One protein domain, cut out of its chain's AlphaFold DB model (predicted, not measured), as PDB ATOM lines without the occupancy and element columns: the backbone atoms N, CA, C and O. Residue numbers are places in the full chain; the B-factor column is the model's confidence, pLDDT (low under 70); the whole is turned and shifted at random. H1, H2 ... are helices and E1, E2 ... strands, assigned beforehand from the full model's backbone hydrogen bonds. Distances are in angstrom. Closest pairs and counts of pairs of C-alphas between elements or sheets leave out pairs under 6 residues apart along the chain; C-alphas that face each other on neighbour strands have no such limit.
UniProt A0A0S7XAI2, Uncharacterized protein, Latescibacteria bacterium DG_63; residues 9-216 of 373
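Overview. This is residues 9 to 216 of the 373 residues of an uncharacterized protein of Latescibacteria bacterium DG_63 (UniProt A0A0S7XAI2). Two strongly twisted four-stranded sheets lie partly face to face as a sandwich, their strands crossed at 34 degrees, with H3 packed on both sheets at one end and H1 along the first sheet towards the other end. Beyond H3, a tail of H4, H5 and H6 trails away from the sheets, and H6 lies farthest out. The printed part has 208 residues with six named helices and eight named strands, in the order H1 E1 E2 E3 H2 E4 E5 E6 H3 E7 E8 H4 H5 H6. One sheet runs E1 E7 E8 E4 and is mixed; the other runs E2 E3 E6 E5 and is antiparallel. The class is mixed, helices and strands, and the whole is compact, with a radius of gyration of the C-alphas of 17.6 A and spans of 52 by 45 by 28 A.

Along the chain. H1 holds residues 12 to 21, beginning at C-alpha 12 at (288.159, 269.007, 427.289), and E1 residues 31 to 37. E2, residues 41 to 44, and E3, residues 53 to 60 and 21.0 A long, form a hairpin. H2 is residues 80 to 83 and E4 residues 86 to 88. E5, residues 98 to 106, is 21.3 A long, bends by 62 degrees at residue 101, and forms a hairpin with E6, residues 109 to 116, 21.5 A long. H3, residues 123 to 133, begins at C-alpha 123 at (269.049, 245.390, 434.335). E7, residues 139 to 151, 26.2 A long, bends by 100 degrees at residue 147; E8, residues 160 to 173, 22.9 A long, bends by 110 degrees at residue 164; they form a hairpin. H4 is residues 180 to 187, H5 residues 193 to 204, 16.6 A long, and H6 residues 213 to 216, ending at C-alpha 216 at (262.534, 263.982, 421.820).

Arrangement. In the first sheet E1 and E7 are antiparallel, with N 35 and O 142 at 2.9 A. E7 and E8 are antiparallel, with N 147 and O 164 at 2.8 A. E8 and E4 are parallel, with N 172 and O 87 at 2.8 A. In the second sheet, N 42 of E2 and O 55 of E3 are 3.0 A apart, N 56 of E3 and O 112 of E6 2.8 A, and N 111 of E6 and O 104 of E5 2.8 A. Between the sheets, the closest C-alphas of E1 and E3 are those of Gly 37 and Ser 59, 4.9 A apart, and of E4 and E5 those of Val 86 and Ala 98, 5.0 A. H1 is on the first sheet at a height of 8.3 A, over E7, and runs along the strands, at 7 degrees to E7 on the local plane. H2 only grazes that sheet; its closest C-alpha pair with E8 is Phe 80 and Leu 168, 5.9 A. H3 is on one face of the second sheet, two layers, a helix over a sheet, at a height of 9.1 A. H3 is on the first sheet too, where the C-alphas of Thr 128 and Val 172 are the closest to E8, 7.9 A. H5 touches H3 with residues 194 to 195 alone, at a steep tilt of 65 degrees, opposite ways, with the C-alphas of Phe 124 and Pro 194 closest at 5.1 A. H4 is close to H3 but not clearly touching, the C-alphas of Leu 131 and Ala 185 being closest at 6.7 A. H6 touches no helix and is on neither sheet. Every O i to N i+4 pair is within hydrogen-bond range in H1, H3, H4 and H5; H2 and H6 are too short for one.

Size, cuts and confidence. The two C-alphas farthest apart, of Gln 21 and Asp 48, are 53.1 A apart. The printed part has no cut. The one long link, E3 to H2, is residues 61 to 79, of which 69 to 70 and 75 to 76 pair with E8. The mean pLDDT of the printed part is 77.3; 59 residues are under 70, namely 9, 21 to 32, 34 to 49, 174 to 187 and 201 to 216.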
ATOM      1  N   ARG A   9     284.843 267.753 437.288       64.00
ATOM      2  CA  ARG A   9     284.873 267.237 435.913       64.00
ATOM      3  C   ARG A   9     284.501 268.343 434.952       64.00
ATOM      4  O   ARG A   9     283.555 269.088 435.191       64.00
ATOM      5  N   VAL A  10     285.235 268.407 433.861       70.69
ATOM      6  CA  VAL A  10     285.023 269.394 432.815       70.69
ATOM      7  C   VAL A  10     285.101 268.709 431.468       70.69
ATOM      8  O   VAL A  10     285.735 267.662 431.331       70.69
ATOM      9  N   ASP A  11     284.463 269.297 430.469       71.69
ATOM     10  CA  ASP A  11     284.792 268.965 429.096       71.69
ATOM     11  C   ASP A  11     286.249 269.364 428.792       71.69
ATOM     12  O   ASP A  11     286.896 270.153 429.498       71.69
ATOM     13  N   VAL A  12     286.780 268.787 427.721       72.00
ATOM     14  CA  VAL A  12     288.159 269.007 427.289       72.00
ATOM     15  C   VAL A  12     288.417 270.478 426.963       72.00
ATOM     16  O   VAL A  12     289.480 271.000 427.297       72.00
ATOM     17  N   SER A  13     287.459 271.167 426.345       73.94
ATOM     18  CA  SER A  13     287.602 272.567 425.941       73.94
ATOM     19  C   SER A  13     287.770 273.477 427.155       73.94
ATOM     20  O   SER A  13     288.665 274.324 427.180       73.94
ATOM     21  N   ARG A  14     286.996 273.249 428.217       77.06
ATOM     22  CA  ARG A  14     287.124 273.962 429.490       77.06
ATOM     23  C   ARG A  14     288.445 273.654 430.194       77.06
ATOM     24  O   ARG A  14     289.054 274.571 430.747       77.06
ATOM     25  N   PHE A  15     288.936 272.412 430.131       80.44
ATOM     26  CA  PHE A  15     290.300 272.106 430.582       80.44
ATOM     27  C   PHE A  15     291.337 272.923 429.796       80.44
ATOM     28  O   PHE A  15     292.174 273.587 430.405       80.44
ATOM     29  N   LYS A  16     291.257 272.929 428.460       80.50
ATOM     30  CA  LYS A  16     292.193 273.624 427.559       80.50
ATOM     31  C   LYS A  16     292.219 275.138 427.773       80.50
ATOM     32  O   LYS A  16     293.294 275.736 427.744       80.50
ATOM     33  N   GLN A  17     291.065 275.750 428.029       79.88
ATOM     34  CA  GLN A  17     290.962 277.174 428.360       79.88
ATOM     35  C   GLN A  17     291.654 277.498 429.692       79.88
ATOM     36  O   GLN A  17     292.487 278.404 429.748       79.88
ATOM     37  N   ALA A  18     291.373 276.728 430.750       75.38
ATOM     38  CA  ALA A  18     291.994 276.926 432.064       75.38
ATOM     39  C   ALA A  18     293.511 276.669 432.035       75.38
ATOM     40  O   ALA A  18     294.295 277.407 432.632       75.38
ATOM     41  N   ALA A  19     293.927 275.646 431.291       73.75
ATOM     42  CA  ALA A  19     295.314 275.312 431.009       73.75
ATOM     43  C   ALA A  19     296.088 276.494 430.395       73.75
ATOM     44  O   ALA A  19     297.236 276.737 430.775       73.75
ATOM     45  N   ARG A  20     295.439 277.273 429.519       73.50
ATOM     46  CA  ARG A  20     296.052 278.399 428.802       73.50
ATOM     47  C   ARG A  20     296.168 279.634 429.683       73.50
ATOM     48  O   ARG A  20     297.202 280.291 429.690       73.50
ATOM     49  N   GLN A  21     295.113 279.932 430.438       66.88
ATOM     50  CA  GLN A  21     295.072 281.088 431.338       66.88
ATOM     51  C   GLN A  21     296.092 280.987 432.480       66.88
ATOM     52  O   GLN A  21     296.502 282.008 433.028       66.88
ATOM     53  N   HIS A  22     296.510 279.769 432.833       62.00
ATOM     54  CA  HIS A  22     297.340 279.525 434.008       62.00
ATOM     55  C   HIS A  22     298.718 278.910 433.726       62.00
ATOM     56  O   HIS A  22     299.416 278.583 434.683       62.00
ATOM     57  N   ASP A  23     299.133 278.779 432.460       55.22
ATOM     58  CA  ASP A  23     300.499 278.408 432.038       55.22
ATOM     59  C   ASP A  23     301.110 277.246 432.858       55.22
ATOM     60  O   ASP A  23     302.171 277.360 433.475       55.22
ATOM     61  N   ASN A  24     300.385 276.122 432.945       52.72
ATOM     62  CA  ASN A  24     300.749 274.930 433.734       52.72
ATOM     63  C   ASN A  24     300.815 275.094 435.272       52.72
ATOM     64  O   ASN A  24     301.267 274.173 435.958       52.72
ATOM     65  N   LYS A  25     300.364 276.207 435.865       52.53
ATOM     66  CA  LYS A  25     300.394 276.422 437.326       52.53
ATOM     67  C   LYS A  25     299.007 276.432 437.955       52.53
ATOM     68  O   LYS A  25     298.187 277.276 437.642       52.53
ATOM     69  N   ASN A  26     298.803 275.547 438.930       51.81
ATOM     70  CA  ASN A  26     297.717 275.454 439.919       51.81
ATOM     71  C   ASN A  26     296.232 275.503 439.469       51.81
ATOM     72  O   ASN A  26     295.405 274.942 440.183       51.81
ATOM     73  N   GLY A  27     295.866 276.094 438.327       55.16
ATOM     74  CA  GLY A  27     294.478 276.275 437.875       55.16
ATOM     75  C   GLY A  27     293.824 275.036 437.254       55.16
ATOM     76  O   GLY A  27     292.604 274.952 437.191       55.16
ATOM     77  N   THR A  28     294.615 274.042 436.842       56.78
ATOM     78  CA  THR A  28     294.122 272.780 436.259       56.78
ATOM     79  C   THR A  28     294.206 271.589 437.210       56.78
ATOM     80  O   THR A  28     293.697 270.522 436.881       56.78
ATOM     81  N   LEU A  29     294.788 271.767 438.407       55.66
ATOM     82  CA  LEU A  29     295.044 270.695 439.386       55.66
ATOM     83  C   LEU A  29     293.788 269.932 439.826       55.66
ATOM     84  O   LEU A  29     293.902 268.828 440.344       55.66
ATOM     85  N   ASN A  30     292.609 270.526 439.632       60.94
ATOM     86  CA  ASN A  30     291.328 269.960 440.043       60.94
ATOM     87  C   ASN A  30     290.390 269.705 438.859       60.94
ATOM     88  O   ASN A  30     289.228 269.390 439.079       60.94
ATOM     89  N   LEU A  31     290.860 269.869 437.620       67.50
ATOM     90  CA  LEU A  31     290.047 269.671 436.425       67.50
ATOM     91  C   LEU A  31     290.270 268.264 435.876       67.50
ATOM     92  O   LEU A  31     291.386 267.912 435.499       67.50
ATOM     93  N   ALA A  32     289.202 267.472 435.823       69.75
ATOM     94  CA  ALA A  32     289.237 266.108 435.311       69.75
ATOM     95  C   ALA A  32     288.533 266.026 433.943       69.75
ATOM     96  O   ALA A  32     287.303 265.885 433.921       69.75
ATOM     97  N   PRO A  33     289.263 266.158 432.814       71.12
ATOM     98  CA  PRO A  33     288.696 265.994 431.488       71.12
ATOM     99  C   PRO A  33     288.250 264.552 431.238       71.12
ATOM    100  O   PRO A  33     288.767 263.587 431.813       71.12
ATOM    101  N   VAL A  34     287.281 264.429 430.336       69.69
ATOM    102  CA  VAL A  34     286.777 263.162 429.808       69.69
ATOM    103  C   VAL A  34     287.172 263.051 428.341       69.69
ATOM    104  O   VAL A  34     286.996 264.008 427.591       69.69
ATOM    105  N   LYS A  35     287.711 261.899 427.935       65.56
ATOM    106  CA  LYS A  35     288.245 261.685 426.587       65.56
ATOM    107  C   LYS A  35     287.769 260.392 425.951       65.56
ATOM    108  O   LYS A  35     287.976 259.305 426.493       65.56
ATOM    109  N   PHE A  36     287.238 260.536 424.742       58.78
ATOM    110  CA  PHE A  36     286.853 259.435 423.871       58.78
ATOM    111  C   PHE A  36     288.101 258.759 423.302       58.78
ATOM    112  O   PHE A  36     288.905 259.399 422.626       58.78
ATOM    113  N   GLY A  37     288.254 257.463 423.566       53.44
ATOM    114  CA  GLY A  37     289.327 256.655 422.994       53.44
ATOM    115  C   GLY A  37     288.820 255.823 421.815       53.44
ATOM    116  O   GLY A  37     287.681 255.340 421.857       53.44
ATOM    117  N   PRO A  38     289.634 255.585 420.768       49.84
ATOM    118  CA  PRO A  38     289.327 254.523 419.818       49.84
ATOM    119  C   PRO A  38     289.269 253.210 420.600       49.84
ATOM    120  O   PRO A  38     290.216 252.845 421.295       49.84
ATOM    121  N   THR A  39     288.114 252.555 420.549       56.97
ATOM    122  CA  THR A  39     287.821 251.416 421.412       56.97
ATOM    123  C   THR A  39     287.615 250.172 420.567       56.97
ATOM    124  O   THR A  39     286.860 250.171 419.596       56.97
ATOM    125  N   GLU A  40     288.287 249.105 420.978       60.41
ATOM    126  CA  GLU A  40     288.106 247.762 420.453       60.41
ATOM    127  C   GLU A  40     287.806 246.824 421.626       60.41
ATOM    128  O   GLU A  40     288.466 246.876 422.672       60.41
ATOM    129  N   ILE A  41     286.794 245.970 421.463       61.72
ATOM    130  CA  ILE A  41     286.575 244.838 422.364       61.72
ATOM    131  C   ILE A  41     287.535 243.742 421.902       61.72
ATOM    132  O   ILE A  41     287.315 243.113 420.872       61.72
ATOM    133  N   VAL A  42     288.619 243.548 422.653       59.19
ATOM    134  CA  VAL A  42     289.748 242.684 422.264       59.19
ATOM    135  C   VAL A  42     289.414 241.206 422.442       59.19
ATOM    136  O   VAL A  42     289.945 240.348 421.740       59.19
ATOM    137  N   LYS A  43     288.558 240.884 423.418       63.06
ATOM    138  CA  LYS A  43     288.222 239.500 423.754       63.06
ATOM    139  C   LYS A  43     286.893 239.412 424.503       63.06
ATOM    140  O   LYS A  43     286.713 240.090 425.519       63.06
ATOM    141  N   ASP A  44     286.000 238.555 424.012       59.53
ATOM    142  CA  ASP A  44     284.833 238.060 424.753       59.53
ATOM    143  C   ASP A  44     285.273 236.803 425.514       59.53
ATOM    144  O   ASP A  44     285.283 235.698 424.968       59.53
ATOM    145  N   ASP A  45     285.728 236.976 426.756       55.06
ATOM    146  CA  ASP A  45     286.057 235.848 427.629       55.06
ATOM    147  C   ASP A  45     284.775 235.356 428.307       55.06
ATOM    148  O   ASP A  45     284.522 235.599 429.487       55.06
ATOM    149  N   VAL A  46     283.960 234.617 427.551       52.75
ATOM    150  CA  VAL A  46     282.857 233.817 428.102       52.75
ATOM    151  C   VAL A  46     283.450 232.565 428.748       52.75
ATOM    152  O   VAL A  46     283.315 231.458 428.237       52.75
ATOM    153  N   SER A  47     284.185 232.733 429.845       51.94
ATOM    154  CA  SER A  47     284.536 231.592 430.690       51.94
ATOM    155  C   SER A  47     283.378 231.320 431.649       51.94
ATOM    156  O   SER A  47     282.827 232.260 432.225       51.94
ATOM    157  N   ASP A  48     283.038 230.048 431.875       55.66
ATOM    158  CA  ASP A  48     282.061 229.651 432.906       55.66
ATOM    159  C   ASP A  48     282.456 230.166 434.305       55.66
ATOM    160  O   ASP A  48     281.624 230.285 435.202       55.66
ATOM    161  N   THR A  49     283.736 230.500 434.488       62.66
ATOM    162  CA  THR A  49     284.302 231.043 435.723       62.66
ATOM    163  C   THR A  49     284.122 232.556 435.890       62.66
ATOM    164  O   THR A  49     284.175 233.035 437.020       62.66
ATOM    165  N   GLU A  50     283.893 233.318 434.815       74.44
ATOM    166  CA  GLU A  50     283.757 234.784 434.844       74.44
ATOM    167  C   GLU A  50     282.642 235.250 433.887       74.44
ATOM    168  O   GLU A  50     282.918 235.862 432.848       74.44
ATOM    169  N   PRO A  51     281.362 234.983 434.208       86.50
ATOM    170  CA  PRO A  51     280.256 235.339 433.330       86.50
ATOM    171  C   PRO A  51     280.168 236.858 433.136       86.50
ATOM    172  O   PRO A  51     280.461 237.634 434.048       86.50
ATOM    173  N   ARG A  52     279.720 237.260 431.939       91.50
ATOM    174  CA  ARG A  52     279.521 238.660 431.513       91.50
ATOM    175  C   ARG A  52     280.780 239.522 431.589       91.50
ATOM    176  O   ARG A  52     280.723 240.697 431.952       91.50
ATOM    177  N   THR A  53     281.913 238.928 431.240       92.94
ATOM    178  CA  THR A  53     283.208 239.601 431.268       92.94
ATOM    179  C   THR A  53     283.660 239.950 429.860       92.94
ATOM    180  O   THR A  53     283.689 239.094 428.983       92.94
ATOM    181  N   LEU A  54     284.038 241.209 429.646       90.50
ATOM    182  CA  LEU A  54     284.583 241.695 428.376       90.50
ATOM    183  C   LEU A  54     285.909 242.420 428.617       90.50
ATOM    184  O   LEU A  54     286.072 243.113 429.626       90.50
ATOM    185  N   THR A  55     286.841 242.284 427.672       89.94
ATOM    186  CA  THR A  55     288.106 243.034 427.670       89.94
ATOM    187  C   THR A  55     288.058 244.168 426.652       89.94
ATOM    188  O   THR A  55     287.760 243.944 425.480       89.94
ATOM    189  N   TRP A  56     288.397 245.372 427.103       87.94
ATOM    190  CA  TRP A  56     288.300 246.624 426.357       87.94
ATOM    191  C   TRP A  56     289.669 247.281 426.214       87.94
ATOM    192  O   TRP A  56     290.412 247.346 427.196       87.94
ATOM    193  N   VAL A  57     289.973 247.837 425.040       86.06
ATOM    194  CA  VAL A  57     290.957 248.926 424.920       86.06
ATOM    195  C   VAL A  57     290.259 250.228 425.286       86.06
ATOM    196  O   VAL A  57     289.402 250.681 424.538       86.06
ATOM    197  N   ILE A  58     290.620 250.831 426.418       87.88
ATOM    198  CA  ILE A  58     289.944 252.032 426.933       87.88
ATOM    199  C   ILE A  58     290.681 253.339 426.616       87.88
ATOM    200  O   ILE A  58     290.100 254.415 426.697       87.88
ATOM    201  N   SER A  59     291.962 253.270 426.249       86.31
ATOM    202  CA  SER A  59     292.736 254.426 425.784       86.31
ATOM    203  C   SER A  59     293.952 253.967 424.974       86.31
ATOM    204  O   SER A  59     294.543 252.925 425.259       86.31
ATOM    205  N   THR A  60     294.332 254.748 423.963       84.62
ATOM    206  CA  THR A  60     295.523 254.531 423.129       84.62
ATOM    207  C   THR A  60     296.311 255.835 422.992       84.62
ATOM    208  O   THR A  60     295.817 256.902 423.349       84.62
ATOM    209  N   ALA A  61     297.521 255.750 422.433       83.81
ATOM    210  CA  ALA A  61     298.347 256.915 422.105       83.81
ATOM    211  C   ALA A  61     297.905 257.663 420.829       83.81
ATOM    212  O   ALA A  61     298.587 258.596 420.405       83.81
ATOM    213  N   ALA A  62     296.829 257.223 420.167       76.12
ATOM    214  CA  ALA A  62     296.372 257.844 418.931       76.12
ATOM    215  C   ALA A  62     295.930 259.292 419.177       76.12
ATOM    216  O   ALA A  62     295.403 259.618 420.241       76.12
ATOM    217  N   VAL A  63     296.126 260.144 418.169       79.25
ATOM    218  CA  VAL A  63     295.574 261.501 418.178       79.25
ATOM    219  C   VAL A  63     294.051 261.397 418.155       79.25
ATOM    220  O   VAL A  63     293.489 260.745 417.271       79.25
ATOM    221  N   ASP A  64     293.393 261.997 419.141       75.50
ATOM    222  CA  ASP A  64     291.938 261.986 419.246       75.50
ATOM    223  C   ASP A  64     291.278 263.095 418.408       75.50
ATOM    224  O   ASP A  64     291.936 263.880 417.722       75.50
ATOM    225  N   ARG A  65     289.942 263.158 418.450       71.38
ATOM    226  CA  ARG A  65     289.153 264.129 417.672       71.38
ATOM    227  C   ARG A  65     289.376 265.585 418.092       71.38
ATOM    228  O   ARG A  65     289.049 266.472 417.314       71.38
ATOM    229  N   ASP A  66     289.948 265.824 419.269       72.31
ATOM    230  CA  ASP A  66     290.305 267.159 419.748       72.31
ATOM    231  C   ASP A  66     291.794 267.478 419.503       72.31
ATOM    232  O   ASP A  66     292.311 268.446 420.069       72.31
ATOM    233  N   ASN A  67     292.482 266.675 418.680       78.88
ATOM    234  CA  ASN A  67     293.916 266.738 418.380       78.88
ATOM    235  C   ASN A  67     294.853 266.457 419.571       78.88
ATOM    236  O   ASN A  67     296.064 266.725 419.503       78.88
ATOM    237  N   ASP A  68     294.324 265.874 420.646       84.31
ATOM    238  CA  ASP A  68     295.101 265.544 421.837       84.31
ATOM    239  C   ASP A  68     295.681 264.131 421.754       84.31
ATOM    240  O   ASP A  68     295.228 263.294 420.976       84.31
ATOM    241  N   THR A  69     296.697 263.855 422.572       86.25
ATOM    242  CA  THR A  69     297.217 262.498 422.781       86.25
ATOM    243  C   THR A  69     297.261 262.174 424.262       86.25
ATOM    244  O   THR A  69     297.444 263.060 425.097       86.25
ATOM    245  N   ILE A  70     297.116 260.894 424.598       86.56
ATOM    246  CA  ILE A  70     297.295 260.394 425.959       86.56
ATOM    247  C   ILE A  70     298.384 259.328 425.928       86.56
ATOM    248  O   ILE A  70     298.193 258.285 425.310       86.56
ATOM    249  N   ASP A  71     299.513 259.566 426.598       91.44
ATOM    250  CA  ASP A  71     300.595 258.585 426.690       91.44
ATOM    251  C   ASP A  71     300.146 257.393 427.554       91.44
ATOM    252  O   ASP A  71     299.928 257.560 428.761       91.44
ATOM    253  N   PRO A  72     300.038 256.176 426.989       87.25
ATOM    254  CA  PRO A  72     299.656 254.983 427.733       87.25
ATOM    255  C   PRO A  72     300.608 254.674 428.896       87.25
ATOM    256  O   PRO A  72     300.173 254.167 429.926       87.25
ATOM    257  N   ASN A  73     301.894 255.018 428.789       92.25
ATOM    258  CA  ASN A  73     302.864 254.793 429.865       92.25
ATOM    259  C   ASN A  73     302.719 255.810 431.012       92.25
ATOM    260  O   ASN A  73     303.276 255.617 432.094       92.25
ATOM    261  N   GLY A  74     301.959 256.885 430.790       93.62
ATOM    262  CA  GLY A  74     301.672 257.930 431.768       93.62
ATOM    263  C   GLY A  74     300.615 257.552 432.811       93.62
ATOM    264  O   GLY A  74     300.468 258.267 433.811       93.62
ATOM    265  N   TRP A  75     299.883 256.452 432.611       94.94
ATOM    266  CA  TRP A  75     298.759 256.060 433.462       94.94
ATOM    267  C   TRP A  75     299.180 255.656 434.880       94.94
ATOM    268  O   TRP A  75     299.978 254.748 435.101       94.94
ATOM    269  N   GLN A  76     298.575 256.308 435.871       95.31
ATOM    270  CA  GLN A  76     298.630 255.929 437.279       95.31
ATOM    271  C   GLN A  76     297.327 255.214 437.651       95.31
ATOM    272  O   GLN A  76     296.263 255.834 437.692       95.31
ATOM    273  N   LEU A  77     297.410 253.907 437.916       94.62
ATOM    274  CA  LEU A  77     296.238 253.037 438.101       94.62
ATOM    275  C   LEU A  77     295.972 252.644 439.562       94.62
ATOM    276  O   LEU A  77     294.929 252.071 439.859       94.62
ATOM    277  N   ASN A  78     296.895 252.953 440.480       90.31
ATOM    278  CA  ASN A  78     296.861 252.463 441.864       90.31
ATOM    279  C   ASN A  78     295.559 252.784 442.607       90.31
ATOM    280  O   ASN A  78     295.125 251.986 443.435       90.31
ATOM    281  N   ASP A  79     294.956 253.942 442.345       87.12
ATOM    282  CA  ASP A  79     293.715 254.339 443.010       87.12
ATOM    283  C   ASP A  79     292.485 253.767 442.306       87.12
ATOM    284  O   ASP A  79     291.580 253.273 442.977       87.12
ATOM    285  N   PHE A  80     292.499 253.703 440.970       90.94
ATOM    286  CA  PHE A  80     291.442 253.050 440.198       90.94
ATOM    287  C   PHE A  80     291.322 251.554 440.528       90.94
ATOM    288  O   PHE A  80     290.224 251.042 440.696       90.94
ATOM    289  N   ILE A  81     292.435 250.839 440.702       88.94
ATOM    290  CA  ILE A  81     292.410 249.396 441.000       88.94
ATOM    291  C   ILE A  81     291.756 249.089 442.364       88.94
ATOM    292  O   ILE A  81     291.212 248.005 442.552       88.94
ATOM    293  N   LYS A  82     291.765 250.028 443.321       86.50
ATOM    294  CA  LYS A  82     291.209 249.805 444.671       86.50
ATOM    295  C   LYS A  82     289.682 249.877 444.738       86.50
ATOM    296  O   LYS A  82     289.109 249.382 445.704       86.50
ATOM    297  N   GLY A  83     289.032 250.528 443.777       77.69
ATOM    298  CA  GLY A  83     287.592 250.801 443.855       77.69
ATOM    299  C   GLY A  83     287.022 251.546 442.653       77.69
ATOM    300  O   GLY A  83     286.053 252.284 442.797       77.69
ATOM    301  N   GLY A  84     287.658 251.412 441.493       82.69
ATOM    302  CA  GLY A  84     287.220 252.015 440.247       82.69
ATOM    303  C   GLY A  84     285.885 251.446 439.783       82.69
ATOM    304  O   GLY A  84     285.556 250.288 440.043       82.69
ATOM    305  N   SER A  85     285.138 252.270 439.060       88.50
ATOM    306  CA  SER A  85     283.825 251.924 438.524       88.50
ATOM    307  C   SER A  85     283.839 252.006 437.007       88.50
ATOM    308  O   SER A  85     284.512 252.868 436.436       88.50
ATOM    309  N   VAL A  86     283.064 251.128 436.374       94.06
ATOM    310  CA  VAL A  86     282.721 251.245 434.957       94.06
ATOM    311  C   VAL A  86     281.328 251.834 434.863       94.06
ATOM    312  O   VAL A  86     280.367 251.254 435.379       94.06
ATOM    313  N   LEU A  87     281.222 253.001 434.241       93.44
ATOM    314  CA  LEU A  87     279.962 253.729 434.129       93.44
ATOM    315  C   LEU A  87     279.383 253.612 432.718       93.44
ATOM    316  O   LEU A  87     280.003 253.079 431.798       93.44
ATOM    317  N   TRP A  88     278.181 254.138 432.548       90.12
ATOM    318  CA  TRP A  88     277.614 254.424 431.242       90.12
ATOM    319  C   TRP A  88     277.637 255.928 431.022       90.12
ATOM    320  O   TRP A  88     277.238 256.670 431.912       90.12
ATOM    321  N   ALA A  89     278.120 256.390 429.868       85.44
ATOM    322  CA  ALA A  89     278.069 257.810 429.497       85.44
ATOM    323  C   ALA A  89     278.633 258.793 430.548       85.44
ATOM    324  O   ALA A  89     278.230 259.951 430.585       85.44
ATOM    325  N   HIS A  90     279.577 258.355 431.393       85.50
ATOM    326  CA  HIS A  90     280.121 259.138 432.513       85.50
ATOM    327  C   HIS A  90     279.082 259.561 433.562       85.50
ATOM    328  O   HIS A  90     279.360 260.442 434.384       85.50
ATOM    329  N   ASP A  91     277.918 258.912 433.564       85.62
ATOM    330  CA  ASP A  91     276.838 259.152 434.505       85.62
ATOM    331  C   ASP A  91     277.199 258.594 435.886       85.62
ATOM    332  O   ASP A  91     277.288 257.388 436.109       85.62
ATOM    333  N   ARG A  92     277.428 259.516 436.822       81.50
ATOM    334  CA  ARG A  92     277.734 259.233 438.230       81.50
ATOM    335  C   ARG A  92     276.491 259.212 439.116       81.50
ATOM    336  O   ARG A  92     276.608 258.890 440.297       81.50
ATOM    337  N   LYS A  93     275.342 259.650 438.594       82.00
ATOM    338  CA  LYS A  93     274.067 259.625 439.319       82.00
ATOM    339  C   LYS A  93     273.469 258.220 439.268       82.00
ATOM    340  O   LYS A  93     272.810 257.810 440.221       82.00
ATOM    341  N   ALA A  94     273.741 257.482 438.194       84.31
ATOM    342  CA  ALA A  94     273.388 256.078 438.062       84.31
ATOM    343  C   ALA A  94     274.392 255.138 438.770       84.31
ATOM    344  O   ALA A  94     275.585 255.450 438.878       84.31
ATOM    345  N   PRO A  95     273.944 253.953 439.227       89.88
ATOM    346  CA  PRO A  95     274.840 252.884 439.655       89.88
ATOM    347  C   PRO A  95     275.792 252.434 438.527       89.88
ATOM    348  O   PRO A  95     275.409 252.468 437.355       89.88
ATOM    349  N   PRO A  96     277.006 251.942 438.849       93.62
ATOM    350  CA  PRO A  96     277.921 251.384 437.854       93.62
ATOM    351  C   PRO A  96     277.295 250.242 437.040       93.62
ATOM    352  O   PRO A  96     276.545 249.419 437.569       93.62
ATOM    353  N   VAL A  97     277.658 250.159 435.758       95.25
ATOM    354  CA  VAL A  97     277.201 249.093 434.843       95.25
ATOM    355  C   VAL A  97     278.092 247.855 434.885       95.25
ATOM    356  O   VAL A  97     277.660 246.758 434.534       95.25
ATOM    357  N   ALA A  98     279.340 248.023 435.320       94.69
ATOM    358  CA  ALA A  98     280.285 246.938 435.512       94.69
ATOM    359  C   ALA A  98     281.316 247.283 436.595       94.69
ATOM    360  O   ALA A  98     281.534 248.448 436.944       94.69
ATOM    361  N   LYS A  99     281.991 246.248 437.097       93.00
ATOM    362  CA  LYS A  99     283.189 246.389 437.933       93.00
ATOM    363  C   LYS A  99     284.439 246.002 437.136       93.00
ATOM    364  O   LYS A  99     284.400 245.011 436.397       93.00
ATOM    365  N   PRO A 100     285.559 246.730 437.275       93.00
ATOM    366  CA  PRO A 100     286.827 246.308 436.699       93.00
ATOM    367  C   PRO A 100     287.375 245.105 437.482       93.00
ATOM    368  O   PRO A 100     287.502 245.150 438.703       93.00
ATOM    369  N   LEU A 101     287.711 244.024 436.781       92.56
ATOM    370  CA  LEU A 101     288.441 242.880 437.339       92.56
ATOM    371  C   LEU A 101     289.956 243.096 437.258       92.56
ATOM    372  O   LEU A 101     290.704 242.644 438.120       92.56
ATOM    373  N   ALA A 102     290.410 243.759 436.194       92.44
ATOM    374  CA  ALA A 102     291.803 244.132 435.990       92.44
ATOM    375  C   ALA A 102     291.897 245.318 435.025       92.44
ATOM    376  O   ALA A 102     291.119 245.407 434.075       92.44
ATOM    377  N   THR A 103     292.890 246.182 435.229       93.62
ATOM    378  CA  THR A 103     293.213 247.297 434.329       93.62
ATOM    379  C   THR A 103     294.723 247.422 434.240       93.62
ATOM    380  O   THR A 103     295.399 247.442 435.269       93.62
ATOM    381  N   TRP A 104     295.259 247.447 433.023       94.12
ATOM    382  CA  TRP A 104     296.698 247.383 432.782       94.12
ATOM    383  C   TRP A 104     297.074 248.059 431.465       94.12
ATOM    384  O   TRP A 104     296.227 248.278 430.602       94.12
ATOM    385  N   VAL A 105     298.355 248.387 431.317       91.88
ATOM    386  CA  VAL A 105     298.922 248.869 430.055       91.88
ATOM    387  C   VAL A 105     299.651 247.712 429.388       91.88
ATOM    388  O   VAL A 105     300.464 247.044 430.025       91.88
ATOM    389  N   GLU A 106     299.355 247.471 428.118       88.31
ATOM    390  CA  GLU A 106     299.975 246.427 427.302       88.31
ATOM    391  C   GLU A 106     299.966 246.873 425.839       88.31
ATOM    392  O   GLU A 106     298.980 247.445 425.379       88.31
ATOM    393  N   ASP A 107     301.070 246.649 425.123       86.56
ATOM    394  CA  ASP A 107     301.231 246.999 423.703       86.56
ATOM    395  C   ASP A 107     300.901 248.465 423.359       86.56
ATOM    396  O   ASP A 107     300.362 248.773 422.298       86.56
ATOM    397  N   GLY A 108     301.207 249.401 424.266       81.25
ATOM    398  CA  GLY A 108     300.894 250.821 424.061       81.25
ATOM    399  C   GLY A 108     299.393 251.134 424.116       81.25
ATOM    400  O   GLY A 108     298.941 252.129 423.550       81.25
ATOM    401  N   GLN A 109     298.609 250.297 424.791       84.00
ATOM    402  CA  GLN A 109     297.181 250.491 425.004       84.00
ATOM    403  C   GLN A 109     296.854 250.339 426.488       84.00
ATOM    404  O   GLN A 109     297.372 249.449 427.164       84.00
ATOM    405  N   LEU A 110     295.965 251.186 427.001       89.94
ATOM    406  CA  LEU A 110     295.334 250.956 428.292       89.94
ATOM    407  C   LEU A 110     294.164 249.996 428.082       89.94
ATOM    408  O   LEU A 110     293.215 250.315 427.362       89.94
ATOM    409  N   LYS A 111     294.229 248.832 428.722       90.12
ATOM    410  CA  LYS A 111     293.222 247.777 428.638       90.12
ATOM    411  C   LYS A 111     292.518 247.601 429.979       90.12
ATOM    412  O   LYS A 111     293.114 247.780 431.043       90.12
ATOM    413  N   SER A 112     291.242 247.234 429.937       91.62
ATOM    414  CA  SER A 112     290.463 246.898 431.126       91.62
ATOM    415  C   SER A 112     289.578 245.687 430.872       91.62
ATOM    416  O   SER A 112     288.821 245.646 429.906       91.62
ATOM    417  N   ARG A 113     289.625 244.719 431.786       92.69
ATOM    418  CA  ARG A 113     288.695 243.591 431.846       92.69
ATOM    419  C   ARG A 113     287.611 243.917 432.861       92.69
ATOM    420  O   ARG A 113     287.933 244.180 434.019       92.69
ATOM    421  N   ALA A 114     286.353 243.917 432.438       92.88
ATOM    422  CA  ALA A 114     285.226 244.292 433.285       92.88
ATOM    423  C   ALA A 114     284.113 243.252 433.263       92.88
ATOM    424  O   ALA A 114     283.774 242.725 432.206       92.88
ATOM    425  N   GLN A 115     283.552 243.008 434.447       93.62
ATOM    426  CA  GLN A 115     282.400 242.143 434.659       93.62
ATOM    427  C   GLN A 115     281.152 242.999 434.837       93.62
ATOM    428  O   GLN A 115     281.063 243.788 435.784       93.62
ATOM    429  N   PHE A 116     280.198 242.824 433.932       94.75
ATOM    430  CA  PHE A 116     278.915 243.514 433.960       94.75
ATOM    431  C   PHE A 116     277.943 242.861 434.943       94.75
ATOM    432  O   PHE A 116     278.039 241.667 435.257       94.75
ATOM    433  N   THR A 117     277.010 243.672 435.428       95.00
ATOM    434  CA  THR A 117     275.998 243.264 436.404       95.00
ATOM    435  C   THR A 117     275.074 242.184 435.855       95.00
ATOM    436  O   THR A 117     274.884 242.044 434.642       95.00
ATOM    437  N   ASP A 118     274.493 241.403 436.761       93.69
ATOM    438  CA  ASP A 118     273.394 240.506 436.418       93.69
ATOM    439  C   ASP A 118     272.097 241.269 436.127       93.69
ATOM    440  O   ASP A 118     271.918 242.413 436.555       93.69
ATOM    441  N   GLN A 119     271.176 240.613 435.408       93.31
ATOM    442  CA  GLN A 119     269.870 241.185 435.065       93.31
ATOM    443  C   GLN A 119     269.072 241.575 436.314       93.31
ATOM    444  O   GLN A 119     268.462 242.637 436.326       93.31
ATOM    445  N   ASP A 120     269.116 240.751 437.361       92.94
ATOM    446  CA  ASP A 120     268.370 240.987 438.601       92.94
ATOM    447  C   ASP A 120     269.011 242.073 439.486       92.94
ATOM    448  O   ASP A 120     268.320 242.728 440.261       92.94
ATOM    449  N   GLU A 121     270.331 242.272 439.381       91.12
ATOM    450  CA  GLU A 121     271.070 243.255 440.186       91.12
ATOM    451  C   GLU A 121     270.960 244.664 439.603       91.12
ATOM    452  O   GLU A 121     270.706 245.634 440.315       91.12
ATOM    453  N   ASN A 122     271.198 244.778 438.297       93.81
ATOM    454  CA  ASN A 122     271.090 246.021 437.552       93.81
ATOM    455  C   ASN A 122     270.778 245.671 436.085       93.81
ATOM    456  O   ASN A 122     271.705 245.406 435.304       93.81
ATOM    457  N   PRO A 123     269.486 245.695 435.695       92.50
ATOM    458  CA  PRO A 123     269.049 245.390 434.335       92.50
ATOM    459  C   PRO A 123     269.736 246.259 433.282       92.50
ATOM    460  O   PRO A 123     269.999 245.797 432.173       92.50
ATOM    461  N   PHE A 124     270.066 247.505 433.634       91.81
ATOM    462  CA  PHE A 124     270.735 248.433 432.736       91.81
ATOM    463  C   PHE A 124     272.167 247.982 432.428       91.81
ATOM    464  O   PHE A 124     272.536 247.897 431.260       91.81
ATOM    465  N   GLY A 125     272.949 247.587 433.437       93.75
ATOM    466  CA  GLY A 125     274.296 247.055 433.204       93.75
ATOM    467  C   GLY A 125     274.296 245.707 432.468       93.75
ATOM    468  O   GLY A 125     275.139 245.481 431.594       93.75
ATOM    469  N   TYR A 126     273.297 244.852 432.711       93.88
ATOM    470  CA  TYR A 126     273.116 243.615 431.942       93.88
ATOM    471  C   TYR A 126     272.766 243.891 430.472       93.88
ATOM    472  O   TYR A 126     273.336 243.282 429.562       93.88
ATOM    473  N   MET A 127     271.873 244.850 430.217       92.75
ATOM    474  CA  MET A 127     271.570 245.327 428.869       92.75
ATOM    475  C   MET A 127     272.832 245.885 428.196       92.75
ATOM    476  O   MET A 127     273.112 245.519 427.055       92.75
ATOM    477  N   THR A 128     273.645 246.690 428.893       91.38
ATOM    478  CA  THR A 128     274.926 247.190 428.366       91.38
ATOM    479  C   THR A 128     275.848 246.046 427.940       91.38
ATOM    480  O   THR A 128     276.423 246.101 426.853       91.38
ATOM    481  N   PHE A 129     275.951 244.976 428.735       92.56
ATOM    482  CA  PHE A 129     276.707 243.781 428.351       92.56
ATOM    483  C   PHE A 129     276.165 243.135 427.077       92.56
ATOM    484  O   PHE A 129     276.938 242.814 426.174       92.56
ATOM    485  N   LYS A 130     274.845 242.950 426.980       90.19
ATOM    486  CA  LYS A 130     274.202 242.366 425.795       90.19
ATOM    487  C   LYS A 130     274.452 243.215 424.549       90.19
ATOM    488  O   LYS A 130     274.750 242.653 423.497       90.19
ATOM    489  N   LEU A 131     274.387 244.540 424.682       87.69
ATOM    490  CA  LEU A 131     274.695 245.486 423.611       87.69
ATOM    491  C   LEU A 131     276.161 245.394 423.178       87.69
ATOM    492  O   LEU A 131     276.445 245.300 421.985       87.69
ATOM    493  N   ALA A 132     277.087 245.369 424.136       86.88
ATOM    494  CA  ALA A 132     278.513 245.271 423.853       86.88
ATOM    495  C   ALA A 132     278.883 243.932 423.203       86.88
ATOM    496  O   ALA A 132     279.516 243.899 422.148       86.88
ATOM    497  N   LYS A 133     278.398 242.823 423.768       86.75
ATOM    498  CA  LYS A 133     278.594 241.473 423.226       86.75
ATOM    499  C   LYS A 133     277.972 241.303 421.840       86.75
ATOM    500  O   LYS A 133     278.541 240.633 420.986       86.75
ATOM    501  N   GLY A 134     276.813 241.917 421.605       81.12
ATOM    502  CA  GLY A 134     276.159 241.938 420.297       81.12
ATOM    503  C   GLY A 134     276.862 242.821 419.260       81.12
ATOM    504  O   GLY A 134     276.483 242.789 418.092       81.12
ATOM    505  N   GLY A 135     277.879 243.590 419.668       77.44
ATOM    506  CA  GLY A 135     278.617 244.508 418.806       77.44
ATOM    507  C   GLY A 135     277.909 245.840 418.548       77.44
ATOM    508  O   GLY A 135     278.368 246.613 417.716       77.44
ATOM    509  N   TYR A 136     276.820 246.135 419.249       78.50
ATOM    510  CA  TYR A 136     276.078 247.390 419.100       78.50
ATOM    511  C   TYR A 136     276.794 248.561 419.749       78.50
ATOM    512  O   TYR A 136     276.773 249.678 419.245       78.50
ATOM    513  N   VAL A 137     277.458 248.284 420.869       80.56
ATOM    514  CA  VAL A 137     278.240 249.266 421.605       80.56
ATOM    515  C   VAL A 137     279.680 248.797 421.650       80.56
ATOM    516  O   VAL A 137     279.995 247.770 422.243       80.56
ATOM    517  N   ARG A 138     280.562 249.557 421.010       76.00
ATOM    518  CA  ARG A 138     281.999 249.266 420.991       76.00
ATOM    519  C   ARG A 138     282.840 250.397 421.549       76.00
ATOM    520  O   ARG A 138     284.041 250.230 421.608       76.00
ATOM    521  N   SER A 139     282.232 251.510 421.951       77.81
ATOM    522  CA  SER A 139     282.950 252.696 422.407       77.81
ATOM    523  C   SER A 139     283.134 252.736 423.911       77.81
ATOM    524  O   SER A 139     282.247 252.372 424.686       77.81
ATOM    525  N   SER A 140     284.273 253.282 424.307       85.44
ATOM    526  CA  SER A 140     284.602 253.614 425.677       85.44
ATOM    527  C   SER A 140     285.283 254.976 425.759       85.44
ATOM    528  O   SER A 140     285.739 255.549 424.765       85.44
ATOM    529  N   SER A 141     285.306 255.524 426.962       85.31
ATOM    530  CA  SER A 141     285.942 256.800 427.250       85.31
ATOM    531  C   SER A 141     286.479 256.801 428.667       85.31
ATOM    532  O   SER A 141     285.937 256.138 429.555       85.31
ATOM    533  N   VAL A 142     287.550 257.554 428.882       88.50
ATOM    534  CA  VAL A 142     288.240 257.652 430.167       88.50
ATOM    535  C   VAL A 142     288.018 259.023 430.783       88.50
ATOM    536  O   VAL A 142     288.127 260.049 430.115       88.50
ATOM    537  N   GLY A 143     287.732 259.038 432.080       88.69
ATOM    538  CA  GLY A 143     287.784 260.245 432.899       88.69
ATOM    539  C   GLY A 143     289.043 260.200 433.749       88.69
ATOM    540  O   GLY A 143     289.267 259.226 434.475       88.69
ATOM    541  N   PHE A 144     289.877 261.232 433.669       89.12
ATOM    542  CA  PHE A 144     291.191 261.211 434.308       89.12
ATOM    543  C   PHE A 144     291.586 262.554 434.899       89.12
ATOM    544  O   PHE A 144     291.042 263.592 434.540       89.12
ATOM    545  N   LEU A 145     292.552 262.518 435.815       88.12
ATOM    546  CA  LEU A 145     293.200 263.702 436.358       88.12
ATOM    547  C   LEU A 145     294.575 263.890 435.692       88.12
ATOM    548  O   LEU A 145     295.455 263.046 435.892       88.12
ATOM    549  N   PRO A 146     294.796 264.964 434.917       88.00
ATOM    550  CA  PRO A 146     296.085 265.256 434.303       88.00
ATOM    551  C   PRO A 146     297.113 265.646 435.371       88.00
ATOM    552  O   PRO A 146     296.864 266.534 436.183       88.00
ATOM    553  N   ILE A 147     298.284 265.006 435.362       88.50
ATOM    554  CA  ILE A 147     299.419 265.343 436.238       88.50
ATOM    555  C   ILE A 147     300.479 266.124 435.460       88.50
ATOM    556  O   ILE A 147     301.004 267.121 435.948       88.50
ATOM    557  N   GLN A 148     300.818 265.650 434.261       88.69
ATOM    558  CA  GLN A 148     301.819 266.260 433.395       88.69
ATOM    559  C   GLN A 148     301.306 266.256 431.963       88.69
ATOM    560  O   GLN A 148     300.871 265.225 431.455       88.69
ATOM    561  N   TRP A 149     301.375 267.408 431.312       90.81
ATOM    562  CA  TRP A 149     300.907 267.601 429.948       90.81
ATOM    563  C   TRP A 149     301.660 268.771 429.304       90.81
ATOM    564  O   TRP A 149     302.379 269.505 429.988       90.81
ATOM    565  N   ARG A 150     301.542 268.924 427.986       88.69
ATOM    566  CA  ARG A 150     302.080 270.070 427.236       88.69
ATOM    567  C   ARG A 150     301.192 270.398 426.044       88.69
ATOM    568  O   ARG A 150     300.545 269.506 425.505       88.69
ATOM    569  N   TYR A 151     301.219 271.646 425.595       88.62
ATOM    570  CA  TYR A 151     300.622 272.004 424.312       88.62
ATOM    571  C   TYR A 151     301.434 271.450 423.145       88.62
ATOM    572  O   TYR A 151     302.664 271.375 423.208       88.62
ATOM    573  N   ASN A 152     300.737 271.103 422.069       84.75
ATOM    574  CA  ASN A 152     301.323 270.663 420.818       84.75
ATOM    575  C   ASN A 152     300.923 271.620 419.689       84.75
ATOM    576  O   ASN A 152     299.941 271.401 418.990       84.75
ATOM    577  N   GLN A 153     301.707 272.684 419.511       86.00
ATOM    578  CA  GLN A 153     301.410 273.734 418.528       86.00
ATOM    579  C   GLN A 153     301.395 273.221 417.080       86.00
ATOM    580  O   GLN A 153     300.706 273.791 416.240       86.00
ATOM    581  N   GLU A 154     302.107 272.128 416.791       86.94
ATOM    582  CA  GLU A 154     302.145 271.519 415.457       86.94
ATOM    583  C   GLU A 154     300.801 270.890 415.065       86.94
ATOM    584  O   GLU A 154     300.475 270.835 413.881       86.94
ATOM    585  N   ARG A 155     299.996 270.448 416.043       85.69
ATOM    586  CA  ARG A 155     298.649 269.889 415.821       85.69
ATOM    587  C   ARG A 155     297.516 270.876 416.115       85.69
ATOM    588  O   ARG A 155     296.351 270.488 416.137       85.69
ATOM    589  N   GLY A 156     297.852 272.146 416.322       79.94
ATOM    590  CA  GLY A 156     296.903 273.230 416.552       79.94
ATOM    591  C   GLY A 156     297.085 273.917 417.900       79.94
ATOM    592  O   GLY A 156     297.663 273.383 418.843       79.94
ATOM    593  N   GLU A 157     296.546 275.129 417.997       74.50
ATOM    594  CA  GLU A 157     296.740 276.033 419.139       74.50
ATOM    595  C   GLU A 157     296.263 275.451 420.481       74.50
ATOM    596  O   GLU A 157     296.779 275.804 421.539       74.50
ATOM    597  N   TYR A 158     295.310 274.520 420.433       79.00
ATOM    598  CA  TYR A 158     294.691 273.909 421.607       79.00
ATOM    599  C   TYR A 158     294.967 272.411 421.747       79.00
ATOM    600  O   TYR A 158     294.366 271.775 422.610       79.00
ATOM    601  N   ALA A 159     295.830 271.827 420.915       85.06
ATOM    602  CA  ALA A 159     296.187 270.419 421.038       85.06
ATOM    603  C   ALA A 159     297.063 270.190 422.281       85.06
ATOM    604  O   ALA A 159     297.972 270.972 422.568       85.06
ATOM    605  N   VAL A 160     296.805 269.111 423.014       86.88
ATOM    606  CA  VAL A 160     297.472 268.759 424.272       86.88
ATOM    607  C   VAL A 160     298.025 267.338 424.200       86.88
ATOM    608  O   VAL A 160     297.317 266.391 423.879       86.88
ATOM    609  N   ASP A 161     299.298 267.174 424.546       90.31
ATOM    610  CA  ASP A 161     299.888 265.872 424.858       90.31
ATOM    611  C   ASP A 161     299.793 265.640 426.372       90.31
ATOM    612  O   ASP A 161     300.479 266.314 427.147       90.31
ATOM    613  N   PHE A 162     298.972 264.685 426.808       89.12
ATOM    614  CA  PHE A 162     298.929 264.213 428.192       89.12
ATOM    615  C   PHE A 162     300.023 263.163 428.406       89.12
ATOM    616  O   PHE A 162     299.991 262.086 427.817       89.12
ATOM    617  N   LEU A 163     301.011 263.491 429.238       92.81
ATOM    618  CA  LEU A 163     302.214 262.682 429.463       92.81
ATOM    619  C   LEU A 163     302.114 261.824 430.731       92.81
ATOM    620  O   LEU A 163     302.758 260.783 430.837       92.81
ATOM    621  N   LYS A 164     301.355 262.286 431.730       93.50
ATOM    622  CA  LYS A 164     301.108 261.560 432.979       93.50
ATOM    623  C   LYS A 164     299.734 261.904 433.534       93.50
ATOM    624  O   LYS A 164     299.416 263.085 433.687       93.50
ATOM    625  N   GLN A 165     298.954 260.891 433.903       91.62
ATOM    626  CA  GLN A 165     297.559 261.063 434.309       91.62
ATOM    627  C   GLN A 165     297.085 259.952 435.253       91.62
ATOM    628  O   GLN A 165     297.543 258.814 435.169       91.62
ATOM    629  N   ILE A 166     296.163 260.278 436.160       92.06
ATOM    630  CA  ILE A 166     295.522 259.322 437.075       92.06
ATOM    631  C   ILE A 166     294.176 258.916 436.495       92.06
ATOM    632  O   ILE A 166     293.345 259.780 436.217       92.06
ATOM    633  N   LEU A 167     293.940 257.615 436.343       92.31
ATOM    634  CA  LEU A 167     292.632 257.118 435.927       92.31
ATOM    635  C   LEU A 167     291.634 257.282 437.081       92.31
ATOM    636  O   LEU A 167     291.889 256.807 438.187       92.31
ATOM    637  N   LEU A 168     290.508 257.950 436.829       90.31
ATOM    638  CA  LEU A 168     289.440 258.118 437.821       90.31
ATOM    639  C   LEU A 168     288.272 257.168 437.547       90.31
ATOM    640  O   LEU A 168     287.625 256.691 438.474       90.31
ATOM    641  N   GLU A 169     287.998 256.911 436.272       89.88
ATOM    642  CA  GLU A 169     286.930 256.038 435.792       89.88
ATOM    643  C   GLU A 169     287.176 255.626 434.335       89.88
ATOM    644  O   GLU A 169     287.986 256.239 433.630       89.88
ATOM    645  N   TRP A 170     286.343 254.722 433.837       92.25
ATOM    646  CA  TRP A 170     286.026 254.690 432.417       92.25
ATOM    647  C   TRP A 170     284.553 254.339 432.211       92.25
ATOM    648  O   TRP A 170     283.901 253.789 433.101       92.25
ATOM    649  N   SER A 171     284.026 254.688 431.045       90.06
ATOM    650  CA  SER A 171     282.617 254.509 430.717       90.06
ATOM    651  C   SER A 171     282.447 253.782 429.403       90.06
ATOM    652  O   SER A 171     283.202 254.019 428.462       90.06
ATOM    653  N   VAL A 172     281.408 252.958 429.326       90.06
ATOM    654  CA  VAL A 172     280.859 252.459 428.068       90.06
ATOM    655  C   VAL A 172     279.967 253.547 427.472       90.06
ATOM    656  O   VAL A 172     279.222 254.210 428.198       90.06
ATOM    657  N   LEU A 173     280.052 253.757 426.160       77.62
ATOM    658  CA  LEU A 173     279.345 254.838 425.479       77.62
ATOM    659  C   LEU A 173     278.524 254.327 424.299       77.62
ATOM    660  O   LEU A 173     279.042 253.603 423.454       77.62
ATOM    661  N   ALA A 174     277.290 254.813 424.167       68.44
ATOM    662  CA  ALA A 174     276.480 254.618 422.960       68.44
ATOM    663  C   ALA A 174     277.014 255.355 421.723       68.44
ATOM    664  O   ALA A 174     276.538 255.095 420.625       68.44
ATOM    665  N   VAL A 175     277.986 256.263 421.870       57.88
ATOM    666  CA  VAL A 175     278.570 256.994 420.738       57.88
ATOM    667  C   VAL A 175     279.727 256.196 420.123       57.88
ATOM    668  O   VAL A 175     280.890 256.389 420.477       57.88
ATOM    669  N   PRO A 176     279.430 255.323 419.153       43.31
ATOM    670  CA  PRO A 176     280.162 255.293 417.899       43.31
ATOM    671  C   PRO A 176     279.182 255.629 416.775       43.31
ATOM    672  O   PRO A 176     278.581 254.716 416.235       43.31
ATOM    673  N   SER A 177     278.997 256.918 416.465       30.83
ATOM    674  CA  SER A 177     278.454 257.502 415.213       30.83
ATOM    675  C   SER A 177     277.361 256.769 414.395       30.83
ATOM    676  O   SER A 177     277.194 257.106 413.227       30.83
ATOM    677  N   ASN A 178     276.605 255.808 414.936       41.31
ATOM    678  CA  ASN A 178     275.655 255.005 414.173       41.31
ATOM    679  C   ASN A 178     274.313 254.851 414.915       41.31
ATOM    680  O   ASN A 178     274.200 253.992 415.795       41.31
ATOM    681  N   PRO A 179     273.287 255.642 414.555       44.69
ATOM    682  CA  PRO A 179     271.947 255.524 415.132       44.69
ATOM    683  C   PRO A 179     271.277 254.162 414.858       44.69
ATOM    684  O   PRO A 179     270.427 253.733 415.638       44.69
ATOM    685  N   GLU A 180     271.709 253.424 413.827       49.72
ATOM    686  CA  GLU A 180     271.156 252.108 413.464       49.72
ATOM    687  C   GLU A 180     271.490 250.998 414.476       49.72
ATOM    688  O   GLU A 180     270.842 249.950 414.502       49.72
ATOM    689  N   ALA A 181     272.473 251.216 415.358       52.25
ATOM    690  CA  ALA A 181     272.897 250.216 416.339       52.25
ATOM    691  C   ALA A 181     271.777 249.843 417.327       52.25
ATOM    692  O   ALA A 181     271.673 248.690 417.745       52.25
ATOM    693  N   LEU A 182     270.909 250.794 417.687       59.44
ATOM    694  CA  LEU A 182     269.781 250.532 418.588       59.44
ATOM    695  C   LEU A 182     268.653 249.764 417.883       59.44
ATOM    696  O   LEU A 182     268.043 248.876 418.481       59.44
ATOM    697  N   LEU A 183     268.414 250.046 416.600       58.72
ATOM    698  CA  LEU A 183     267.426 249.331 415.787       58.72
ATOM    699  C   LEU A 183     267.837 247.872 415.575       58.72
ATOM    700  O   LEU A 183     267.031 246.957 415.758       58.72
ATOM    701  N   GLU A 184     269.114 247.641 415.277       59.12
ATOM    702  CA  GLU A 184     269.656 246.296 415.131       59.12
ATOM    703  C   GLU A 184     269.708 245.554 416.488       59.12
ATOM    704  O   GLU A 184     269.528 244.336 416.535       59.12
ATOM    705  N   ALA A 185     269.901 246.248 417.618       61.44
ATOM    706  CA  ALA A 185     269.818 245.642 418.953       61.44
ATOM    707  C   ALA A 185     268.401 245.153 419.276       61.44
ATOM    708  O   ALA A 185     268.222 244.012 419.720       61.44
ATOM    709  N   ARG A 186     267.394 245.988 418.990       65.94
ATOM    710  CA  ARG A 186     265.975 245.639 419.142       65.94
ATOM    711  C   ARG A 186     265.601 244.450 418.253       65.94
ATOM    712  O   ARG A 186     264.927 243.537 418.723       65.94
ATOM    713  N   SER A 187     266.066 244.416 417.000       68.31
ATOM    714  CA  SER A 187     265.762 243.320 416.065       68.31
ATOM    715  C   SER A 187     266.372 241.975 416.483       68.31
ATOM    716  O   SER A 187     265.783 240.932 416.210       68.31
ATOM    717  N   LYS A 188     267.492 241.979 417.222       76.88
ATOM    718  CA  LYS A 188     268.057 240.772 417.862       76.88
ATOM    719  C   LYS A 188     267.466 240.470 419.247       76.88
ATOM    720  O   LYS A 188     268.001 239.627 419.967       76.88
ATOM    721  N   GLY A 189     266.366 241.126 419.621       78.81
ATOM    722  CA  GLY A 189     265.617 240.840 420.844       78.81
ATOM    723  C   GLY A 189     266.300 241.305 422.130       78.81
ATOM    724  O   GLY A 189     266.026 240.752 423.194       78.81
ATOM    725  N   ILE A 190     267.210 242.282 422.057       81.50
ATOM    726  CA  ILE A 190     267.733 242.938 423.260       81.50
ATOM    727  C   ILE A 190     266.647 243.872 423.795       81.50
ATOM    728  O   ILE A 190     266.155 244.732 423.068       81.50
ATOM    729  N   ASP A 191     266.283 243.696 425.064       83.75
ATOM    730  CA  ASP A 191     265.361 244.597 425.752       83.75
ATOM    731  C   ASP A 191     266.028 245.959 425.984       83.75
ATOM    732  O   ASP A 191     267.044 246.049 426.674       83.75
ATOM    733  N   LEU A 192     265.461 247.003 425.377       82.25
ATOM    734  CA  LEU A 192     265.947 248.381 425.455       82.25
ATOM    735  C   LEU A 192     265.178 249.234 426.473       82.25
ATOM    736  O   LEU A 192     265.518 250.405 426.637       82.25
ATOM    737  N   ALA A 193     264.177 248.686 427.175       83.31
ATOM    738  CA  ALA A 193     263.426 249.429 428.190       83.31
ATOM    739  C   ALA A 193     264.326 250.080 429.264       83.31
ATOM    740  O   ALA A 193     264.083 251.242 429.603       83.31
ATOM    741  N   PRO A 194     265.415 249.436 429.743       83.44
ATOM    742  CA  PRO A 194     266.342 250.097 430.660       83.44
ATOM    743  C   PRO A 194     267.013 251.339 430.050       83.44
ATOM    744  O   PRO A 194     267.261 252.307 430.763       83.44
ATOM    745  N   MET A 195     267.293 251.340 428.739       81.12
ATOM    746  CA  MET A 195     267.876 252.494 428.040       81.12
ATOM    747  C   MET A 195     266.918 253.672 427.970       81.12
ATOM    748  O   MET A 195     267.333 254.807 428.182       81.12
ATOM    749  N   VAL A 196     265.647 253.393 427.689       76.56
ATOM    750  CA  VAL A 196     264.596 254.415 427.648       76.56
ATOM    751  C   VAL A 196     264.437 255.051 429.025       76.56
ATOM    752  O   VAL A 196     264.509 256.270 429.132       76.56
ATOM    753  N   SER A 197     264.354 254.240 430.083       78.06
ATOM    754  CA  SER A 197     264.247 254.747 431.456       78.06
ATOM    755  C   SER A 197     265.456 255.598 431.865       78.06
ATOM    756  O   SER A 197     265.286 256.654 432.468       78.06
ATOM    757  N   TRP A 198     266.677 255.184 431.504       78.50
ATOM    758  CA  TRP A 198     267.867 256.009 431.727       78.50
ATOM    759  C   TRP A 198     267.797 257.337 430.961       78.50
ATOM    760  O   TRP A 198     268.126 258.378 431.523       78.50
ATOM    761  N   ALA A 199     267.358 257.317 429.700       70.88
ATOM    762  CA  ALA A 199     267.235 258.522 428.888       70.88
ATOM    763  C   ALA A 199     266.196 259.492 429.469       70.88
ATOM    764  O   ALA A 199     266.498 260.672 429.608       70.88
ATOM    765  N   GLU A 200     265.023 259.004 429.879       72.69
ATOM    766  CA  GLU A 200     263.998 259.791 430.583       72.69
ATOM    767  C   GLU A 200     264.573 260.441 431.849       72.69
ATOM    768  O   GLU A 200     264.492 261.655 432.017       72.69
ATOM    769  N   MET A 201     265.276 259.669 432.686       68.75
ATOM    770  CA  MET A 201     265.944 260.209 433.876       68.75
ATOM    771  C   MET A 201     267.015 261.256 433.546       68.75
ATOM    772  O   MET A 201     267.197 262.215 434.299       68.75
ATOM    773  N   ALA A 202     267.762 261.068 432.457       64.31
ATOM    774  CA  ALA A 202     268.792 262.007 432.029       64.31
ATOM    775  C   ALA A 202     268.190 263.336 431.547       64.31
ATOM    776  O   ALA A 202     268.797 264.381 431.791       64.31
ATOM    777  N   LEU A 203     267.014 263.280 430.912       64.75
ATOM    778  CA  LEU A 203     266.241 264.426 430.423       64.75
ATOM    779  C   LEU A 203     265.544 265.190 431.550       64.75
ATOM    780  O   LEU A 203     265.506 266.417 431.524       64.75
ATOM    781  N   ASP A 204     265.026 264.472 432.546       67.31
ATOM    782  CA  ASP A 204     264.403 265.064 433.735       67.31
ATOM    783  C   ASP A 204     265.445 265.625 434.716       67.31
ATOM    784  O   ASP A 204     265.144 266.441 435.592       67.31
ATOM    785  N   GLY A 205     266.693 265.170 434.601       53.16
ATOM    786  CA  GLY A 205     267.820 265.707 435.340       53.16
ATOM    787  C   GLY A 205     268.325 267.018 434.739       53.16
ATOM    788  O   GLY A 205     268.408 267.173 433.529       53.16
ATOM    789  N   ASP A 206     268.819 267.914 435.595       43.53
ATOM    790  CA  ASP A 206     269.510 269.176 435.242       43.53
ATOM    791  C   ASP A 206     270.862 268.963 434.499       43.53
ATOM    792  O   ASP A 206     271.792 269.768 434.536       43.53
ATOM    793  N   SER A 207     271.039 267.794 433.884       42.56
ATOM    794  CA  SER A 207     272.246 267.290 433.241       42.56
ATOM    795  C   SER A 207     272.284 267.679 431.764       42.56
ATOM    796  O   SER A 207     272.317 266.809 430.913       42.56
ATOM    797  N   GLY A 208     272.308 268.985 431.479       36.84
ATOM    798  CA  GLY A 208     273.036 269.635 430.370       36.84
ATOM    799  C   GLY A 208     272.987 269.077 428.936       36.84
ATOM    800  O   GLY A 208     273.753 269.557 428.103       36.84
ATOM    801  N   LEU A 209     272.141 268.103 428.607       40.47
ATOM    802  CA  LEU A 209     271.941 267.623 427.246       40.47
ATOM    803  C   LEU A 209     270.726 268.355 426.678       40.47
ATOM    804  O   LEU A 209     269.588 267.916 426.821       40.47
ATOM    805  N   LEU A 210     270.976 269.515 426.071       37.88
ATOM    806  CA  LEU A 210     269.958 270.282 425.356       37.88
ATOM    807  C   LEU A 210     269.579 269.527 424.074       37.88
ATOM    808  O   LEU A 210     270.160 269.751 423.015       37.88
ATOM    809  N   LEU A 211     268.628 268.601 424.182       41.47
ATOM    810  CA  LEU A 211     267.958 268.010 423.029       41.47
ATOM    811  C   LEU A 211     266.716 268.851 422.697       41.47
ATOM    812  O   LEU A 211     265.886 269.069 423.584       41.47
ATOM    813  N   PRO A 212     266.557 269.323 421.446       46.34
ATOM    814  CA  PRO A 212     265.329 269.978 421.015       46.34
ATOM    815  C   PRO A 212     264.120 269.073 421.263       46.34
ATOM    816  O   PRO A 212     264.167 267.869 420.992       46.34
ATOM    817  N   ARG A 213     263.019 269.654 421.753       43.59
ATOM    818  CA  ARG A 213     261.771 268.932 422.063       43.59
ATOM    819  C   ARG A 213     261.290 268.070 420.888       43.59
ATOM    820  O   ARG A 213     260.860 266.943 421.095       43.59
ATOM    821  N   GLU A 214     261.449 268.559 419.665       46.81
ATOM    822  CA  GLU A 214     261.087 267.853 418.430       46.81
ATOM    823  C   GLU A 214     261.867 266.541 418.247       46.81
ATOM    824  O   GLU A 214     261.305 265.516 417.858       46.81
ATOM    825  N   THR A 215     263.162 266.540 418.581       42.59
ATOM    826  CA  THR A 215     264.002 265.332 418.546       42.59
ATOM    827  C   THR A 215     263.537 264.318 419.592       42.59
ATOM    828  O   THR A 215     263.550 263.113 419.344       42.59
ATOM    829  N   LEU A 216     263.069 264.805 420.741       49.03
ATOM    830  CA  LEU A 216     262.534 263.982 421.820       49.03
ATOM    831  C   LEU A 216     261.236 263.277 421.425       49.03
ATOM    832  O   LEU A 216     261.077 262.073 421.623       49.03
TER     833      LEU A 216